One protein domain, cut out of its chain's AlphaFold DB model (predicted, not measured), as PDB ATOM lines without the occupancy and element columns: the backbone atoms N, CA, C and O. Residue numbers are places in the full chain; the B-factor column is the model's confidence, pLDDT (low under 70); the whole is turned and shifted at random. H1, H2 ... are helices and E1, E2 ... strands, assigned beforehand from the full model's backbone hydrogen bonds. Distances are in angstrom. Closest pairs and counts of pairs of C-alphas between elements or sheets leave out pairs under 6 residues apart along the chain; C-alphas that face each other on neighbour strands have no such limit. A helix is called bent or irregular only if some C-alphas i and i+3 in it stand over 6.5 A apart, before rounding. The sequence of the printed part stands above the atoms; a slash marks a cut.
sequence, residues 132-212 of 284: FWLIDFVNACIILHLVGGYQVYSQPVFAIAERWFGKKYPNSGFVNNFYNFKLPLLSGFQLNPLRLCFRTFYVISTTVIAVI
ATOM      1  N   PHE A 132      52.394   1.907  83.783       69.56
ATOM      2  CA  PHE A 132      52.618   3.241  83.200       69.56
ATOM      3  C   PHE A 132      51.335   3.925  82.702       69.56
ATOM      4  O   PHE A 132      51.179   5.132  82.862       69.56
ATOM      5  N   TRP A 133      50.361   3.153  82.202       82.81
ATOM      6  CA  TRP A 133      49.101   3.699  81.687       82.81
ATOM      7  C   TRP A 133      48.294   4.467  82.741       82.81
ATOM      8  O   TRP A 133      47.674   5.478  82.421       82.81
ATOM      9  N   LEU A 134      48.303   4.020  84.004       82.62
ATOM     10  CA  LEU A 134      47.557   4.704  85.062       82.62
ATOM     11  C   LEU A 134      48.220   6.038  85.426       82.62
ATOM     12  O   LEU A 134      47.525   7.027  85.652       82.62
ATOM     13  N   ILE A 135      49.554   6.083  85.430       82.62
ATOM     14  CA  ILE A 135      50.324   7.315  85.640       82.62
ATOM     15  C   ILE A 135      50.060   8.296  84.490       82.62
ATOM     16  O   ILE A 135      49.769   9.467  84.740       82.62
ATOM     17  N   ASP A 136      50.079   7.817  83.246       84.69
ATOM     18  CA  ASP A 136      49.789   8.628  82.059       84.69
ATOM     19  C   ASP A 136      48.353   9.158  82.062       84.69
ATOM     20  O   ASP A 136      48.121  10.335  81.780       84.69
ATOM     21  N   PHE A 137      47.385   8.326  82.451       89.31
ATOM     22  CA  PHE A 137      45.992   8.733  82.592       89.31
ATOM     23  C   PHE A 137      45.822   9.822  83.659       89.31
ATOM     24  O   PHE A 137      45.168  10.837  83.413       89.31
ATOM     25  N   VAL A 138      46.447   9.662  84.831       88.12
ATOM     26  CA  VAL A 138      46.387  10.679  85.890       88.12
ATOM     27  C   VAL A 138      47.070  11.975  85.443       88.12
ATOM     28  O   VAL A 138      46.511  13.054  85.650       88.12
ATOM     29  N   ASN A 139      48.221  11.897  84.770       87.56
ATOM     30  CA  ASN A 139      48.884  13.068  84.194       87.56
ATOM     31  C   ASN A 139      48.003  13.772  83.148       87.56
ATOM     32  O   ASN A 139      47.899  15.000  83.170       87.56
ATOM     33  N   ALA A 140      47.305  13.028  82.285       90.75
ATOM     34  CA  ALA A 140      46.360  13.594  81.321       90.75
ATOM     35  C   ALA A 140      45.193  14.323  82.013       90.75
ATOM     36  O   ALA A 140      44.843  15.442  81.625       90.75
ATOM     37  N   CYS A 141      44.636  13.745  83.082       91.44
ATOM     38  CA  CYS A 141      43.612  14.389  83.908       91.44
ATOM     39  C   CYS A 141      44.123  15.674  84.578       91.44
ATOM     40  O   CYS A 141      43.415  16.684  84.586       91.44
ATOM     41  N   ILE A 142      45.353  15.666  85.104       89.44
ATOM     42  CA  ILE A 142      45.988  16.858  85.687       89.44
ATOM     43  C   ILE A 142      46.143  17.949  84.627       89.44
ATOM     44  O   ILE A 142      45.777  19.094  84.886       89.44
ATOM     45  N   ILE A 143      46.618  17.608  83.427       91.44
ATOM     46  CA  ILE A 143      46.744  18.563  82.316       91.44
ATOM     47  C   ILE A 143      45.378  19.162  81.975       91.44
ATOM     48  O   ILE A 143      45.250  20.384  81.911       91.44
ATOM     49  N   LEU A 144      44.347  18.330  81.810       93.06
ATOM     50  CA  LEU A 144      42.994  18.790  81.494       93.06
ATOM     51  C   LEU A 144      42.460  19.752  82.567       93.06
ATOM     52  O   LEU A 144      41.956  20.830  82.240       93.06
ATOM     53  N   HIS A 145      42.617  19.396  83.844       91.00
ATOM     54  CA  HIS A 145      42.223  20.241  84.970       91.00
ATOM     55  C   HIS A 145      42.982  21.579  84.985       91.00
ATOM     56  O   HIS A 145      42.363  22.639  85.118       91.00
ATOM     57  N   LEU A 146      44.307  21.549  84.811       90.19
ATOM     58  CA  LEU A 146      45.155  22.742  84.830       90.19
ATOM     59  C   LEU A 146      44.877  23.673  83.649       90.19
ATOM     60  O   LEU A 146      44.867  24.888  83.838       90.19
ATOM     61  N   VAL A 147      44.601  23.136  82.456       91.62
ATOM     62  CA  VAL A 147      44.199  23.943  81.293       91.62
ATOM     63  C   VAL A 147      42.889  24.672  81.586       91.62
ATOM     64  O   VAL A 147      42.808  25.884  81.375       91.62
ATOM     65  N   GLY A 148      41.885  23.974  82.127       90.31
ATOM     66  CA  GLY A 148      40.621  24.594  82.536       90.31
ATOM     67  C   GLY A 148      40.820  25.683  83.594       90.31
ATOM     68  O   GLY A 148      40.334  26.806  83.432       90.31
ATOM     69  N   GLY A 149      41.605  25.389  84.634       89.00
ATOM     70  CA  GLY A 149      41.958  26.353  85.676       89.00
ATOM     71  C   GLY A 149      42.662  27.587  85.112       89.00
ATOM     72  O   GLY A 149      42.243  28.711  85.381       89.00
ATOM     73  N   TYR A 150      43.680  27.398  84.269       90.06
ATOM     74  CA  TYR A 150      44.419  28.491  83.635       90.06
ATOM     75  C   TYR A 150      43.497  29.419  82.837       90.06
ATOM     76  O   TYR A 150      43.624  30.642  82.935       90.06
ATOM     77  N   GLN A 151      42.534  28.863  82.093       88.94
ATOM     78  CA  GLN A 151      41.571  29.665  81.335       88.94
ATOM     79  C   GLN A 151      40.694  30.519  82.250       88.94
ATOM     80  O   GLN A 151      40.547  31.711  81.985       88.94
ATOM     81  N   VAL A 152      40.152  29.942  83.328       88.31
ATOM     82  CA  VAL A 152      39.276  30.653  84.275       88.31
ATOM     83  C   VAL A 152      40.049  31.717  85.056       88.31
ATOM     84  O   VAL A 152      39.606  32.864  85.114       88.31
ATOM     85  N   TYR A 153      41.224  31.385  85.599       86.88
ATOM     86  CA  TYR A 153      42.030  32.317  86.400       86.88
ATOM     87  C   TYR A 153      42.639  33.459  85.582       86.88
ATOM     88  O   TYR A 153      42.871  34.541  86.121       86.88
ATOM     89  N   SER A 154      42.863  33.262  84.282       88.75
ATOM     90  CA  SER A 154      43.390  34.323  83.417       88.75
ATOM     91  C   SER A 154      42.326  35.359  83.022       88.75
ATOM     92  O   SER A 154      42.678  36.508  82.753       88.75
ATOM     93  N   GLN A 155      41.024  35.017  83.022       88.06
ATOM     94  CA  GLN A 155      39.966  35.961  82.609       88.06
ATOM     95  C   GLN A 155      39.922  37.243  83.458       88.06
ATOM     96  O   GLN A 155      39.900  38.327  82.867       88.06
ATOM     97  N   PRO A 156      39.941  37.191  84.807       87.62
ATOM     98  CA  PRO A 156      39.950  38.401  85.625       87.62
ATOM     99  C   PRO A 156      41.171  39.285  85.358       87.62
ATOM    100  O   PRO A 156      41.035  40.504  85.274       87.62
ATOM    101  N   VAL A 157      42.348  38.681  85.161       87.88
ATOM    102  CA  VAL A 157      43.592  39.404  84.850       87.88
ATOM    103  C   VAL A 157      43.455  40.146  83.523       87.88
ATOM    104  O   VAL A 157      43.736  41.344  83.452       87.88
ATOM    105  N   PHE A 158      42.956  39.466  82.487       86.50
ATOM    106  CA  PHE A 158      42.705  40.077  81.184       86.50
ATOM    107  C   PHE A 158      41.678  41.209  81.271       86.50
ATOM    108  O   PHE A 158      41.909  42.283  80.719       86.50
ATOM    109  N   ALA A 159      40.586  41.009  82.011       84.81
ATOM    110  CA  ALA A 159      39.541  42.015  82.172       84.81
ATOM    111  C   ALA A 159      40.041  43.273  82.906       84.81
ATOM    112  O   ALA A 159      39.689  44.392  82.525       84.81
ATOM    113  N   ILE A 160      40.863  43.109  83.948       85.25
ATOM    114  CA  ILE A 160      41.457  44.230  84.689       85.25
ATOM    115  C   ILE A 160      42.457  44.978  83.807       85.25
ATOM    116  O   ILE A 160      42.379  46.205  83.716       85.25
ATOM    117  N   ALA A 161      43.356  44.256  83.135       85.06
ATOM    118  CA  ALA A 161      44.352  44.855  82.253       85.06
ATOM    119  C   ALA A 161      43.685  45.650  81.125       85.06
ATOM    120  O   ALA A 161      43.996  46.823  80.924       85.06
ATOM    121  N   GLU A 162      42.708  45.055  80.440       84.44
ATOM    122  CA  GLU A 162      41.986  45.717  79.356       84.44
ATOM    123  C   GLU A 162      41.244  46.969  79.835       84.44
ATOM    124  O   GLU A 162      41.367  48.029  79.220       84.44
ATOM    125  N   ARG A 163      40.537  46.894  80.972       82.75
ATOM    126  CA  ARG A 163      39.876  48.069  81.564       82.75
ATOM    127  C   ARG A 163      40.873  49.166  81.920       82.75
ATOM    128  O   ARG A 163      40.558  50.344  81.761       82.75
ATOM    129  N   TRP A 164      42.050  48.801  82.417       82.06
ATOM    130  CA  TRP A 164      43.084  49.761  82.786       82.06
ATOM    131  C   TRP A 164      43.665  50.468  81.559       82.06
ATOM    132  O   TRP A 164      43.710  51.698  81.531       82.06
ATOM    133  N   PHE A 165      44.023  49.718  80.514       81.25
ATOM    134  CA  PHE A 165      44.510  50.294  79.258       81.25
ATOM    135  C   PHE A 165      43.437  51.124  78.545       81.25
ATOM    136  O   PHE A 165      43.745  52.221  78.077       81.25
ATOM    137  N   GLY A 166      42.182  50.666  78.538       79.50
ATOM    138  CA  GLY A 166      41.053  51.402  77.962       79.50
ATOM    139  C   GLY A 166      40.791  52.739  78.660       79.50
ATOM    140  O   GLY A 166      40.549  53.742  77.995       79.50
ATOM    141  N   LYS A 167      40.912  52.788  79.997       80.69
ATOM    142  CA  LYS A 167      40.799  54.043  80.763       80.69
ATOM    143  C   LYS A 167      42.001  54.966  80.573       80.69
ATOM    144  O   LYS A 167      41.830  56.179  80.539       80.69
ATOM    145  N   LYS A 168      43.212  54.406  80.498       82.56
ATOM    146  CA  LYS A 168      44.456  55.183  80.432       82.56
ATOM    147  C   LYS A 168      44.724  55.765  79.041       82.56
ATOM    148  O   LYS A 168      45.281  56.854  78.953       82.56
ATOM    149  N   TYR A 169      44.313  55.075  77.975       76.75
ATOM    150  CA  TYR A 169      44.548  55.493  76.588       76.75
ATOM    151  C   TYR A 169      43.267  55.461  75.732       76.75
ATOM    152  O   TYR A 169      43.194  54.705  74.756       76.75
ATOM    153  N   PRO A 170      42.271  56.312  76.044       69.31
ATOM    154  CA  PRO A 170      40.961  56.294  75.389       69.31
ATOM    155  C   PRO A 170      41.016  56.627  73.888       69.31
ATOM    156  O   PRO A 170      40.222  56.103  73.114       69.31
ATOM    157  N   ASN A 171      41.990  57.430  73.452       68.06
ATOM    158  CA  ASN A 171      42.116  57.864  72.052       68.06
ATOM    159  C   ASN A 171      43.062  56.990  71.211       68.06
ATOM    160  O   ASN A 171      43.328  57.308  70.054       68.06
ATOM    161  N   SER A 172      43.618  55.910  71.770       68.69
ATOM    162  CA  SER A 172      44.576  55.079  71.038       68.69
ATOM    163  C   SER A 172      43.871  54.001  70.207       68.69
ATOM    164  O   SER A 172      43.180  53.123  70.729       68.69
ATOM    165  N   GLY A 173      44.082  54.036  68.888       63.66
ATOM    166  CA  GLY A 173      43.532  53.033  67.970       63.66
ATOM    167  C   GLY A 173      44.054  51.616  68.232       63.66
ATOM    168  O   GLY A 173      43.379  50.648  67.918       63.66
ATOM    169  N   PHE A 174      45.221  51.467  68.864       64.06
ATOM    170  CA  PHE A 174      45.768  50.165  69.264       64.06
ATOM    171  C   PHE A 174      44.975  49.493  70.401       64.06
ATOM    172  O   PHE A 174      44.936  48.269  70.481       64.06
ATOM    173  N   VAL A 175      44.343  50.281  71.277       63.31
ATOM    174  CA  VAL A 175      43.593  49.778  72.441       63.31
ATOM    175  C   VAL A 175      42.118  49.566  72.107       63.31
ATOM    176  O   VAL A 175      41.530  48.595  72.578       63.31
ATOM    177  N   ASN A 176      41.530  50.442  71.283       63.03
ATOM    178  CA  ASN A 176      40.079  50.485  71.064       63.03
ATOM    179  C   ASN A 176      39.611  50.046  69.663       63.03
ATOM    180  O   ASN A 176      38.418  49.783  69.509       63.03
ATOM    181  N   ASN A 177      40.488  49.922  68.651       67.19
ATOM    182  CA  ASN A 177      40.054  49.436  67.333       67.19
ATOM    183  C   ASN A 177      40.056  47.908  67.250       67.19
ATOM    184  O   ASN A 177      41.038  47.235  67.570       67.19
ATOM    185  N   PHE A 178      38.954  47.376  66.724       64.62
ATOM    186  CA  PHE A 178      38.821  45.984  66.317       64.62
ATOM    187  C   PHE A 178      39.165  45.872  64.832       64.62
ATOM    188  O   PHE A 178      38.472  46.432  63.982       64.62
ATOM    189  N   TYR A 179      40.236  45.150  64.510       62.19
ATOM    190  CA  TYR A 179      40.613  44.873  63.127       62.19
ATOM    191  C   TYR A 179      39.995  43.541  62.699       62.19
ATOM    192  O   TYR A 179      40.227  42.504  63.322       62.19
ATOM    193  N   ASN A 180      39.186  43.571  61.641       56.06
ATOM    194  CA  ASN A 180      38.579  42.374  61.065       56.06
ATOM    195  C   ASN A 180      39.585  41.692  60.136       56.06
ATOM    196  O   ASN A 180      39.842  42.183  59.036       56.06
ATOM    197  N   PHE A 181      40.132  40.553  60.556       55.34
ATOM    198  CA  PHE A 181      40.976  39.721  59.703       55.34
ATOM    199  C   PHE A 181      40.122  38.599  59.105       55.34
ATOM    200  O   PHE A 181      39.649  37.711  59.818       55.34
ATOM    201  N   LYS A 182      39.892  38.638  57.788       47.78
ATOM    202  CA  LYS A 182      39.301  37.511  57.056       47.78
ATOM    203  C   LYS A 182      40.426  36.567  56.641       47.78
ATOM    204  O   LYS A 182      41.187  36.891  55.733       47.78
ATOM    205  N   LEU A 183      40.542  35.421  57.312       55.16
ATOM    206  CA  LEU A 183      41.360  34.318  56.811       55.16
ATOM    207  C   LEU A 183      40.581  33.538  55.736       55.16
ATOM    208  O   LEU A 183      39.361  33.428  55.850       55.16
ATOM    209  N   PRO A 184      41.252  32.943  54.733       51.81
ATOM    210  CA  PRO A 184      40.590  32.224  53.637       51.81
ATOM    211  C   PRO A 184      39.743  31.007  54.061       51.81
ATOM    212  O   PRO A 184      38.924  30.551  53.274       51.81
ATOM    213  N   LEU A 185      39.939  30.475  55.277       53.19
ATOM    214  CA  LEU A 185      39.366  29.195  55.730       53.19
ATOM    215  C   LEU A 185      38.412  29.311  56.942       53.19
ATOM    216  O   LEU A 185      37.763  28.335  57.297       53.19
ATOM    217  N   LEU A 186      38.306  30.479  57.591       52.72
ATOM    218  CA  LEU A 186      37.484  30.684  58.795       52.72
ATOM    219  C   LEU A 186      36.735  32.023  58.734       52.72
ATOM    220  O   LEU A 186      37.249  33.014  58.211       52.72
ATOM    221  N   SER A 187      35.519  32.055  59.290       45.38
ATOM    222  CA  SER A 187      34.702  33.265  59.428       45.38
ATOM    223  C   SER A 187      35.482  34.363  60.166       45.38
ATOM    224  O   SER A 187      36.166  34.100  61.150       45.38
ATOM    225  N   GLY A 188      35.437  35.590  59.633       54.66
ATOM    226  CA  GLY A 188      36.355  36.677  59.999       54.66
ATOM    227  C   GLY A 188      36.487  36.914  61.506       54.66
ATOM    228  O   GLY A 188      35.489  37.059  62.210       54.66
ATOM    229  N   PHE A 189      37.728  36.990  61.989       56.12
ATOM    230  CA  PHE A 189      38.035  37.224  63.398       56.12
ATOM    231  C   PHE A 189      38.154  38.723  63.679       56.12
ATOM    232  O   PHE A 189      38.905  39.432  63.006       56.12
ATOM    233  N   GLN A 190      37.450  39.199  64.709       62.75
ATOM    234  CA  GLN A 190      37.644  40.543  65.253       62.75
ATOM    235  C   GLN A 190      38.821  40.509  66.231       62.75
ATOM    236  O   GLN A 190      38.692  40.014  67.353       62.75
ATOM    237  N   LEU A 191      39.986  40.999  65.810       62.81
ATOM    238  CA  LEU A 191      41.186  41.011  66.640       62.81
ATOM    239  C   LEU A 191      41.454  42.426  67.147       62.81
ATOM    240  O   LEU A 191      41.591  43.374  66.377       62.81
ATOM    241  N   ASN A 192      41.550  42.554  68.468       73.19
ATOM    242  CA  ASN A 192      42.104  43.741  69.099       73.19
ATOM    243  C   ASN A 192      43.613  43.491  69.313       73.19
ATOM    244  O   ASN A 192      43.965  42.535  70.019       73.19
ATOM    245  N   PRO A 193      44.509  44.294  68.712       74.44
ATOM    246  CA  PRO A 193      45.946  44.056  68.771       74.44
ATOM    247  C   PRO A 193      46.500  44.161  70.198       74.44
ATOM    248  O   PRO A 193      47.395  43.388  70.542       74.44
ATOM    249  N   LEU A 194      45.913  44.996  71.069       78.94
ATOM    250  CA  LEU A 194      46.239  45.001  72.499       78.94
ATOM    251  C   LEU A 194      45.921  43.652  73.145       78.94
ATOM    252  O   LEU A 194      46.765  43.099  73.845       78.94
ATOM    253  N   ARG A 195      44.718  43.103  72.918       80.62
ATOM    254  CA  ARG A 195      44.324  41.814  73.513       80.62
ATOM    255  C   ARG A 195      45.243  40.691  73.050       80.62
ATOM    256  O   ARG A 195      45.623  39.856  73.865       80.62
ATOM    257  N   LEU A 196      45.593  40.666  71.764       82.50
ATOM    258  CA  LEU A 196      46.479  39.645  71.213       82.50
ATOM    259  C   LEU A 196      47.891  39.771  71.797       82.50
ATOM    260  O   LEU A 196      48.403  38.808  72.361       82.50
ATOM    261  N   CYS A 197      48.480  40.969  71.746       86.19
ATOM    262  CA  CYS A 197      49.816  41.221  72.280       86.19
ATOM    263  C   CYS A 197      49.893  40.926  73.784       86.19
ATOM    264  O   CYS A 197      50.829  40.269  74.233       86.19
ATOM    265  N   PHE A 198      48.898  41.366  74.559       88.00
ATOM    266  CA  PHE A 198      48.863  41.149  76.004       88.00
ATOM    267  C   PHE A 198      48.726  39.667  76.357       88.00
ATOM    268  O   PHE A 198      49.448  39.184  77.223       88.00
ATOM    269  N   ARG A 199      47.849  38.923  75.670       89.38
ATOM    270  CA  ARG A 199      47.688  37.477  75.896       89.38
ATOM    271  C   ARG A 199      48.961  36.710  75.554       89.38
ATOM    272  O   ARG A 199      49.377  35.870  76.345       89.38
ATOM    273  N   THR A 200      49.596  37.018  74.423       90.50
ATOM    274  CA  THR A 200      50.849  36.367  74.023       90.50
ATOM    275  C   THR A 200      51.976  36.693  74.999       90.50
ATOM    276  O   THR A 200      52.666  35.786  75.455       90.50
ATOM    277  N   PHE A 201      52.124  37.961  75.394       91.94
ATOM    278  CA  PHE A 201      53.113  38.365  76.392       91.94
ATOM    279  C   PHE A 201      52.872  37.692  77.749       91.94
ATOM    280  O   PHE A 201      53.809  37.180  78.356       91.94
ATOM    281  N   TYR A 202      51.616  37.635  78.199       91.81
ATOM    282  CA  TYR A 202      51.236  36.961  79.437       91.81
ATOM    283  C   TYR A 202      51.629  35.480  79.405       91.81
ATOM    284  O   TYR A 202      52.362  35.037  80.288       91.81
ATOM    285  N   VAL A 203      51.259  34.741  78.351       93.75
ATOM    286  CA  VAL A 203      51.633  33.325  78.201       93.75
ATOM    287  C   VAL A 203      53.154  33.163  78.225       93.75
ATOM    288  O   VAL A 203      53.657  32.427  79.069       93.75
ATOM    289  N   ILE A 204      53.891  33.914  77.395       94.75
ATOM    290  CA  ILE A 204      55.363  33.848  77.347       94.75
ATOM    291  C   ILE A 204      55.966  34.114  78.731       94.75
ATOM    292  O   ILE A 204      56.824  33.356  79.178       94.75
ATOM    293  N   SER A 205      55.498  35.147  79.436       92.50
ATOM    294  CA  SER A 205      56.012  35.487  80.765       92.50
ATOM    295  C   SER A 205      55.782  34.362  81.780       92.50
ATOM    296  O   SER A 205      56.713  33.971  82.482       92.50
ATOM    297  N   THR A 206      54.580  33.773  81.809       91.12
ATOM    298  CA  THR A 206      54.262  32.660  82.716       91.12
ATOM    299  C   THR A 206      55.068  31.404  82.387       91.12
ATOM    300  O   THR A 206      55.537  30.731  83.301       91.12
ATOM    301  N   THR A 207      55.312  31.124  81.101       91.50
ATOM    302  CA  THR A 207      56.154  30.004  80.662       91.50
ATOM    303  C   THR A 207      57.609  30.205  81.073       91.50
ATOM    304  O   THR A 207      58.220  29.286  81.611       91.50
ATOM    305  N   VAL A 208      58.159  31.407  80.885       93.12
ATOM    306  CA  VAL A 208      59.528  31.725  81.316       93.12
ATOM    307  C   VAL A 208      59.671  31.558  82.829       93.12
ATOM    308  O   VAL A 208      60.619  30.922  83.283       93.12
ATOM    309  N   ILE A 209      58.710  32.048  83.617       89.06
ATOM    310  CA  ILE A 209      58.719  31.873  85.079       89.06
ATOM    311  C   ILE A 209      58.663  30.384  85.455       89.06
ATOM    312  O   ILE A 209      59.421  29.955  86.326       89.06
ATOM    313  N   ALA A 210      57.819  29.593  84.786       87.94
ATOM    314  CA  ALA A 210      57.702  28.154  85.030       87.94
ATOM    315  C   ALA A 210      59.009  27.397  84.728       87.94
ATOM    316  O   ALA A 210      59.397  26.521  85.497       87.94
ATOM    317  N   VAL A 211      59.714  27.768  83.652       89.88
ATOM    318  CA  VAL A 211      61.025  27.192  83.303       89.88
ATOM    319  C   VAL A 211      62.097  27.597  84.315       89.88
ATOM    320  O   VAL A 211      62.932  26.774  84.687       89.88
ATOM    321  N   ILE A 212      62.079  28.846  84.794       86.19
ATOM    322  CA  ILE A 212      63.054  29.318  85.782       86.19
ATOM    323  C   ILE A 212      62.817  28.650  87.139       86.19
ATOM    324  O   ILE A 212      63.792  28.312  87.797       86.19
TER     325      ILE A 212
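This is residues 132 to 212 of the 284 residues of the protein "Aa_trans domain-containing protein" of Camellia sinensis var. sinensis (UniProt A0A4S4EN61). What shape does one see first? It is an open V of two helices, the long H1 and the shorter H3, which come near each other where H1 ends and H3 begins; the short H2 sits at that corner, and from there the slender hairpin of E1 and E2 reaches away to the side. Which parts follow each other? The printed part has 81 residues, with three named helices and two named strands in the order H1, H2, E1, E2, H3; the class is mostly helix, and the sheet, E1 - E2, is antiparallel. How spread out is it? It is only just loose, close to extended, with a radius of gyration of the C-alphas of 17.2 A, and it is elongated, spanning 56 by 34 by 21 A.

Where does the first element run? H1, residues 132 to 168, begins with C-alpha 132 at (52.618, 3.241, 83.200) and measures 52.7 A from first to last C-alpha. It has a kink of 26 degrees near residue 156, yet is neither bent nor irregular, but only just: C-alphas 153 and 156 are 6.5 A apart. What comes next? H2 is residues 173 to 176, E1 residues 179 to 183 and E2 residues 186 to 191, 13.5 A long. Where is the last element? H3, residues 193 to 212, measures 28.3 A and ends with C-alpha 212 at (63.054, 29.318, 85.782).

How do the two longer helices stand? H1 and H3 are close but not clearly touching, the closest C-alphas, of Glu 162 and Arg 195, being 7.4 A apart. They run opposite ways at a steep tilt of 46 degrees. What does H2 touch? H1, with residues 165 to 166 alone, and H2 only just touch, with 3 pairs of C-alphas within 8 A, and only at the corner; the closest C-alphas, of Gly 166 and Val 175, are 6.3 A apart. H3, with residues 193 to 194 alone, touches H2, the closest C-alphas, of Val 175 and Leu 194, being 5.5 A apart. How are the strands paired? E1 and E2 form an antiparallel hairpin at 157 degrees, with N 179 and O 191 2.9 A apart and N 181 and O 189 3.0 A apart, within hydrogen-bond range; both strands are apart from H1. What do the helix backbones show? Every O i to N i+4 pair is within hydrogen-bond range in H3 and 31 of 33 are in H1, while H2 is too short for such a pair.

How large is it? The two C-alphas farthest apart, those of Phe 132 and Asn 171, are 56.7 A apart. Which stretches stand free? Residues 132 to 153 of H1 and 204 to 212 of H3 stand free; the body without them spans 35 by 26 by 15 A. Is it continuous and confident? The printed part has no cut, and its four links are tight. The model's mean pLDDT of the printed part is 79.2, with residue 132 and residues 170 to 191 under 70.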